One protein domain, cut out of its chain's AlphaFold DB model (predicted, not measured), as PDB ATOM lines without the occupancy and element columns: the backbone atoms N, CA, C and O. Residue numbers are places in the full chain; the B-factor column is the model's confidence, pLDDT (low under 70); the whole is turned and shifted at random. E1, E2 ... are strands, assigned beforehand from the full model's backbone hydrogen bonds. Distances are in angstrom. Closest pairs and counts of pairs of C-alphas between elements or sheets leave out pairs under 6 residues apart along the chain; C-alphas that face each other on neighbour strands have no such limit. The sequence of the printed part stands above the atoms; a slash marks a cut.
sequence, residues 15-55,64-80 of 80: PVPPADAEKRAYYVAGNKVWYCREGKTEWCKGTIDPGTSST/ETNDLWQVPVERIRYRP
ATOM      1  N   PRO A  15     220.727 218.061 245.995       82.44
ATOM      2  CA  PRO A  15     221.289 219.062 245.106       82.44
ATOM      3  C   PRO A  15     221.399 220.412 245.815       82.44
ATOM      4  O   PRO A  15     220.648 220.713 246.753       82.44
ATOM      5  N   VAL A  16     222.318 221.252 245.337       84.19
ATOM      6  CA  VAL A  16     222.486 222.615 245.850       84.19
ATOM      7  C   VAL A  16     221.139 223.343 245.745       84.19
ATOM      8  O   VAL A  16     220.554 223.380 244.659       84.19
ATOM      9  N   PRO A  17     220.598 223.864 246.860       82.19
ATOM     10  CA  PRO A  17     219.321 224.551 246.832       82.19
ATOM     11  C   PRO A  17     219.434 225.871 246.051       82.19
ATOM     12  O   PRO A  17     220.518 226.458 246.004       82.19
ATOM     13  N   PRO A  18     218.337 226.352 245.440       84.81
ATOM     14  CA  PRO A  18     218.326 227.628 244.727       84.81
ATOM     15  C   PRO A  18     218.795 228.795 245.610       84.81
ATOM     16  O   PRO A  18     218.618 228.762 246.830       84.81
ATOM     17  N   ALA A  19     219.348 229.848 244.996       74.31
ATOM     18  CA  ALA A  19     219.539 231.119 245.694       74.31
ATOM     19  C   ALA A  19     218.176 231.560 246.267       74.31
ATOM     20  O   ALA A  19     217.154 231.365 245.611       74.31
ATOM     21  N   ASP A  20     218.151 232.031 247.514       82.00
ATOM     22  CA  ASP A  20     216.939 232.366 248.292       82.00
ATOM     23  C   ASP A  20     216.153 231.186 248.897       82.00
ATOM     24  O   ASP A  20     215.104 231.381 249.512       82.00
ATOM     25  N   ALA A  21     216.638 229.947 248.778       87.25
ATOM     26  CA  ALA A  21     215.991 228.792 249.391       87.25
ATOM     27  C   ALA A  21     216.453 228.581 250.850       87.25
ATOM     28  O   ALA A  21     217.586 228.176 251.116       87.25
ATOM     29  N   GLU A  22     215.550 228.769 251.816       86.12
ATOM     30  CA  GLU A  22     215.880 228.715 253.250       86.12
ATOM     31  C   GLU A  22     215.268 227.504 253.966       86.12
ATOM     32  O   GLU A  22     214.120 227.127 253.741       86.12
ATOM     33  N   LYS A  23     215.988 226.878 254.901       84.81
ATOM     34  CA  LYS A  23     215.392 225.824 255.739       84.81
ATOM     35  C   LYS A  23     214.621 226.466 256.895       84.81
ATOM     36  O   LYS A  23     215.206 227.177 257.707       84.81
ATOM     37  N   ARG A  24     213.317 226.193 257.001       84.50
ATOM     38  CA  ARG A  24     212.477 226.664 258.116       84.50
ATOM     39  C   ARG A  24     212.196 225.529 259.085       84.50
ATOM     40  O   ARG A  24     212.003 224.394 258.671       84.50
ATOM     41  N   ALA A  25     212.102 225.851 260.376       78.75
ATOM     42  CA  ALA A  25     211.729 224.875 261.404       78.75
ATOM     43  C   ALA A  25     210.327 224.285 261.166       78.75
ATOM     44  O   ALA A  25     210.096 223.112 261.462       78.75
ATOM     45  N   TYR A  26     209.424 225.088 260.597       82.50
ATOM     46  CA  TYR A  26     208.054 224.707 260.271       82.50
ATOM     47  C   TYR A  26     207.644 225.296 258.924       82.50
ATOM     48  O   TYR A  26     207.986 226.435 258.596       82.50
ATOM     49  N   TYR A  27     206.876 224.514 258.177       87.06
ATOM     50  CA  TYR A  27     206.224 224.927 256.945       87.06
ATOM     51  C   TYR A  27     204.722 225.029 257.211       87.06
ATOM     52  O   TYR A  27     204.164 224.210 257.938       87.06
ATOM     53  N   VAL A  28     204.096 226.078 256.686       87.56
ATOM     54  CA  VAL A  28     202.674 226.379 256.866       87.56
ATOM     55  C   VAL A  28     201.988 226.219 255.517       87.56
ATOM     56  O   VAL A  28     202.598 226.507 254.486       87.56
ATOM     57  N   ALA A  29     200.735 225.772 255.529       89.69
ATOM     58  CA  ALA A  29     199.898 225.702 254.339       89.69
ATOM     59  C   ALA A  29     199.895 227.035 253.573       89.69
ATOM     60  O   ALA A  29     199.790 228.104 254.174       89.69
ATOM     61  N   GLY A  30     200.039 226.968 252.251       89.12
ATOM     62  CA  GLY A  30     200.155 228.144 251.386       89.12
ATOM     63  C   GLY A  30     201.571 228.719 251.265       89.12
ATOM     64  O   GLY A  30     201.797 229.577 250.413       89.12
ATOM     65  N   ASN A  31     202.550 228.240 252.044       91.44
ATOM     66  CA  ASN A  31     203.944 228.625 251.826       91.44
ATOM     67  C   ASN A  31     204.427 228.101 250.475       91.44
ATOM     68  O   ASN A  31     204.344 226.900 250.203       91.44
ATOM     69  N   LYS A  32     205.028 228.991 249.686       93.38
ATOM     70  CA  LYS A  32     205.808 228.608 248.514       93.38
ATOM     71  C   LYS A  32     207.101 227.961 248.988       93.38
ATOM     72  O   LYS A  32     207.779 228.460 249.891       93.38
ATOM     73  N   VAL A  33     207.426 226.821 248.407       93.44
ATOM     74  CA  VAL A  33     208.589 226.028 248.776       93.44
ATOM     75  C   VAL A  33     209.275 225.478 247.536       93.44
ATOM     76  O   VAL A  33     208.661 225.217 246.504       93.44
ATOM     77  N   TRP A  34     210.574 225.290 247.661       92.56
ATOM     78  CA  TRP A  34     211.344 224.402 246.820       92.56
ATOM     79  C   TRP A  34     211.335 223.024 247.459       92.56
ATOM     80  O   TRP A  34     211.581 222.893 248.658       92.56
ATOM     81  N   TYR A  35     211.066 221.989 246.678       91.38
ATOM     82  CA  TYR A  35     211.077 220.622 247.169       91.38
ATOM     83  C   TYR A  35     211.892 219.729 246.240       91.38
ATOM     84  O   TYR A  35     211.872 219.890 245.021       91.38
ATOM     85  N   CYS A  36     212.622 218.787 246.823       90.25
ATOM     86  CA  CYS A  36     213.397 217.803 246.084       90.25
ATOM     87  C   CYS A  36     212.800 216.420 246.328       90.25
ATOM     88  O   CYS A  36     212.642 215.986 247.474       90.25
ATOM     89  N   ARG A  37     212.450 215.719 245.250       85.75
ATOM     90  CA  ARG A  37     211.969 214.334 245.334       85.75
ATOM     91  C   ARG A  37     213.144 213.384 245.531       85.75
ATOM     92  O   ARG A  37     214.268 213.687 245.139       85.75
ATOM     93  N   GLU A  38     212.876 212.236 246.144       80.56
ATOM     94  CA  GLU A  38     213.875 211.172 246.235       80.56
ATOM     95  C   GLU A  38     214.298 210.727 244.831       80.56
ATOM     96  O   GLU A  38     213.445 210.513 243.970       80.56
ATOM     97  N   GLY A  39     215.606 210.646 244.584       77.12
ATOM     98  CA  GLY A  39     216.153 210.278 243.276       77.12
ATOM     99  C   GLY A  39     216.113 211.384 242.216       77.12
ATOM    100  O   GLY A  39     216.538 211.144 241.088       77.12
ATOM    101  N   LYS A  40     215.636 212.593 242.547       79.69
ATOM    102  CA  LYS A  40     215.764 213.764 241.672       79.69
ATOM    103  C   LYS A  40     216.962 214.616 242.070       79.69
ATOM    104  O   LYS A  40     217.194 214.868 243.244       79.69
ATOM    105  N   THR A  41     217.675 215.112 241.065       79.94
ATOM    106  CA  THR A  41     218.816 216.029 241.209       79.94
ATOM    107  C   THR A  41     218.421 217.496 241.029       79.94
ATOM    108  O   THR A  41     219.277 218.374 240.960       79.94
ATOM    109  N   GLU A  42     217.121 217.780 240.977       87.50
ATOM    110  CA  GLU A  42     216.558 219.104 240.727       87.50
ATOM    111  C   GLU A  42     215.554 219.495 241.819       87.50
ATOM    112  O   GLU A  42     214.780 218.670 242.317       87.50
ATOM    113  N   TRP A  43     215.564 220.779 242.178       89.75
ATOM    114  CA  TRP A  43     214.573 221.369 243.070       89.75
ATOM    115  C   TRP A  43     213.359 221.819 242.258       89.75
ATOM    116  O   TRP A  43     213.457 222.722 241.428       89.75
ATOM    117  N   CYS A  44     212.204 221.221 242.536       91.56
ATOM    118  CA  CYS A  44     210.925 221.612 241.953       91.56
ATOM    119  C   CYS A  44     210.269 222.717 242.790       91.56
ATOM    120  O   CYS A  44     210.549 222.877 243.985       91.56
ATOM    121  N   LYS A  45     209.385 223.492 242.161       92.94
ATOM    122  CA  LYS A  45     208.601 224.536 242.826       92.94
ATOM    123  C   LYS A  45     207.271 223.949 243.252       92.94
ATOM    124  O   LYS A  45     206.581 223.328 242.455       92.94
ATOM    125  N   GLY A  46     206.881 224.215 244.484       93.75
ATOM    126  CA  GLY A  46     205.561 223.836 244.940       93.75
ATOM    127  C   GLY A  46     205.055 224.704 246.070       93.75
ATOM    128  O   GLY A  46     205.710 225.644 246.525       93.75
ATOM    129  N   THR A  47     203.858 224.374 246.522       94.44
ATOM    130  CA  THR A  47     203.179 225.052 247.620       94.44
ATOM    131  C   THR A  47     202.752 224.022 248.650       94.44
ATOM    132  O   THR A  47     202.281 222.945 248.297       94.44
ATOM    133  N   ILE A  48     202.924 224.331 249.931       93.31
ATOM    134  CA  ILE A  48     202.518 223.427 251.010       93.31
ATOM    135  C   ILE A  48     200.997 223.317 251.027       93.31
ATOM    136  O   ILE A  48     200.291 224.316 251.180       93.31
ATOM    137  N   ASP A  49     200.511 222.092 250.891       93.06
ATOM    138  CA  ASP A  49     199.095 221.774 250.904       93.06
ATOM    139  C   ASP A  49     198.552 221.755 252.349       93.06
ATOM    140  O   ASP A  49     199.214 221.218 253.253       93.06
ATOM    141  N   PRO A  50     197.355 222.326 252.600       86.81
ATOM    142  CA  PRO A  50     196.722 222.333 253.921       86.81
ATOM    143  C   PRO A  50     196.348 220.946 254.452       86.81
ATOM    144  O   PRO A  50     196.163 220.801 255.657       86.81
ATOM    145  N   GLY A  51     196.279 219.921 253.600       82.75
ATOM    146  CA  GLY A  51     196.100 218.522 253.988       82.75
ATOM    147  C   GLY A  51     197.335 217.898 254.645       82.75
ATOM    148  O   GLY A  51     197.301 216.737 255.060       82.75
ATOM    149  N   THR A  52     198.435 218.646 254.781       79.56
ATOM    150  CA  THR A  52     199.599 218.184 255.537       79.56
ATOM    151  C   THR A  52     199.246 217.947 257.005       79.56
ATOM    152  O   THR A  52     198.994 218.875 257.765       79.56
ATOM    153  N   SER A  53     199.334 216.688 257.433       73.44
ATOM    154  CA  SER A  53     199.094 216.293 258.830       73.44
ATOM    155  C   SER A  53     200.381 216.102 259.644       73.44
ATOM    156  O   SER A  53     200.328 215.902 260.857       73.44
ATOM    157  N   SER A  54     201.551 216.136 258.998       79.69
ATOM    158  CA  SER A  54     202.834 215.781 259.612       79.69
ATOM    159  C   SER A  54     203.835 216.936 259.618       79.69
ATOM    160  O   SER A  54     203.999 217.673 258.653       79.69
ATOM    161  N   THR A  55     204.584 217.068 260.715       77.81
ATOM    162  CA  THR A  55     205.676 218.056 260.841       77.81
ATOM    163  C   THR A  55     206.996 217.584 260.228       77.81
ATOM    164  O   THR A  55     207.902 218.391 260.055       77.81
ATOM    165  N   GLU A  64     203.803 223.151 238.557       88.50
ATOM    166  CA  GLU A  64     203.748 222.847 237.123       88.50
ATOM    167  C   GLU A  64     202.695 221.778 236.814       88.50
ATOM    168  O   GLU A  64     201.836 221.975 235.954       88.50
ATOM    169  N   THR A  65     202.721 220.654 237.531       88.50
ATOM    170  CA  THR A  65     201.834 219.511 237.273       88.50
ATOM    171  C   THR A  65     200.568 219.520 238.123       88.50
ATOM    172  O   THR A  65     199.638 218.774 237.833       88.50
ATOM    173  N   ASN A  66     200.486 220.380 239.149       88.62
ATOM    174  CA  ASN A  66     199.407 220.395 240.147       88.62
ATOM    175  C   ASN A  66     199.269 219.098 240.975       88.62
ATOM    176  O   ASN A  66     198.306 218.970 241.736       88.62
ATOM    177  N   ASP A  67     200.232 218.176 240.889       91.56
ATOM    178  CA  ASP A  67     200.247 216.937 241.670       91.56
ATOM    179  C   ASP A  67     200.644 217.169 243.127       91.56
ATOM    180  O   ASP A  67     201.466 218.028 243.449       91.56
ATOM    181  N   LEU A  68     200.104 216.339 244.017       91.31
ATOM    182  CA  LEU A  68     200.443 216.338 245.435       91.31
ATOM    183  C   LEU A  68     201.532 215.303 245.717       91.31
ATOM    184  O   LEU A  68     201.344 214.106 245.505       91.31
ATOM    185  N   TRP A  69     202.655 215.759 246.262       91.00
ATOM    186  CA  TRP A  69     203.789 214.917 246.623       91.00
ATOM    187  C   TRP A  69     204.049 214.974 248.120       91.00
ATOM    188  O   TRP A  69     204.152 216.050 248.704       91.00
ATOM    189  N   GLN A  70     204.215 213.814 248.751       90.50
ATOM    190  CA  GLN A  70     204.678 213.747 250.135       90.50
ATOM    191  C   GLN A  70     206.201 213.816 250.162       90.50
ATOM    192  O   GLN A  70     206.887 212.932 249.649       90.50
ATOM    193  N   VAL A  71     206.731 214.882 250.753       89.75
ATOM    194  CA  VAL A  71     208.163 215.175 250.760       89.75
ATOM    195  C   VAL A  71     208.620 215.393 252.201       89.75
ATOM    196  O   VAL A  71     207.969 216.124 252.957       89.75
ATOM    197  N   PRO A  72     209.728 214.770 252.632       88.50
ATOM    198  CA  PRO A  72     210.250 214.991 253.969       88.50
ATOM    199  C   PRO A  72     210.816 216.409 254.093       88.50
ATOM    200  O   PRO A  72     211.461 216.918 253.179       88.50
ATOM    201  N   VAL A  73     210.607 217.053 255.243       87.12
ATOM    202  CA  VAL A  73     210.973 218.468 255.480       87.12
ATOM    203  C   VAL A  73     212.458 218.773 255.281       87.12
ATOM    204  O   VAL A  73     212.833 219.887 254.934       87.12
ATOM    205  N   GLU A  74     213.319 217.775 255.450       86.81
ATOM    206  CA  GLU A  74     214.754 217.841 255.149       86.81
ATOM    207  C   GLU A  74     215.057 218.131 253.669       86.81
ATOM    208  O   GLU A  74     216.065 218.787 253.373       86.81
ATOM    209  N   ARG A  75     214.157 217.721 252.767       88.44
ATOM    210  CA  ARG A  75     214.192 217.941 251.315       88.44
ATOM    211  C   ARG A  75     213.286 219.092 250.864       88.44
ATOM    212  O   ARG A  75     212.970 219.198 249.683       88.44
ATOM    213  N   ILE A  76     212.865 219.952 251.791       90.25
ATOM    214  CA  ILE A  76     212.060 221.143 251.506       90.25
ATOM    215  C   ILE A  76     212.856 222.382 251.904       90.25
ATOM    216  O   ILE A  76     213.567 222.402 252.910       90.25
ATOM    217  N   ARG A  77     212.752 223.441 251.109       91.31
ATOM    218  CA  ARG A  77     213.261 224.775 251.415       91.31
ATOM    219  C   ARG A  77     212.156 225.784 251.178       91.31
ATOM    220  O   ARG A  77     211.377 225.665 250.249       91.31
ATOM    221  N   TYR A  78     212.054 226.756 252.059       91.38
ATOM    222  CA  TYR A  78     211.141 227.866 251.916       91.38
ATOM    223  C   TYR A  78     211.584 228.746 250.756       91.38
ATOM    224  O   TYR A  78     212.781 228.954 250.562       91.38
ATOM    225  N   ARG A  79     210.602 229.234 250.005       89.88
ATOM    226  CA  ARG A  79     210.779 230.209 248.943       89.88
ATOM    227  C   ARG A  79     210.081 231.503 249.392       89.88
ATOM    228  O   ARG A  79     208.855 231.458 249.539       89.88
ATOM    229  N   PRO A  80     210.830 232.586 249.662       81.31
ATOM    230  CA  PRO A  80     210.251 233.883 249.998       81.31
ATOM    231  C   PRO A  80     209.412 234.469 248.856       81.31
ATOM    232  O   PRO A  80     209.614 234.082 247.678       81.31
TER     233      PRO A  80
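AT A GLANCE: This is residues 15 to 55 and 64 to 80 of the 80 residues of an uncharacterized protein of Aspergillus uvarum CBS 121591 (UniProt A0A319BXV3). With little regular structure, this is a small rounded body: a three-stranded sheet, the long unnamed stretch of residues 15 to 31 wrapping round its E4 edge, and E3 crossing near the end of E1. The printed part has 58 residues and, along the chain, strands E1, E2, E3 and E4, with no named helix. The sheet, E2 - E1 - E4, is antiparallel. The class is all strand, with 17 residues in named elements; the whole is compact, radius of gyration of the C-alphas 10.5 A, spanning 27 by 23 by 18 A.

IN THESE COORDINATES: E1, residues 32 to 35, is 9.7 A long from C-alpha 32 at (205.808, 228.608, 248.514). E2 is residues 44 to 48, 12.5 A; E3, 68 to 72, 13.1 A; E4, 76 to 78, 6.8 A, ending at C-alpha 78 (211.141, 227.866, 251.916).

HOW THE PARTS SIT: E1 and E2 form a hairpin at 130 degrees; N 33 and O 46, 2.8 A, are within hydrogen-bond range. E1 and E4 are antiparallel at 150 degrees, with N 34 and O 77 at 2.7 A. E3 pairs with no named strand; its closest C-alpha to E1 is Val 71, 7.1 A from that of Tyr 35.

THE WHOLE: Residues 56 to 63 are cut out, a gap of 24.3 A between C-alphas 55 and 64. No printed residue is under 70 in pLDDT.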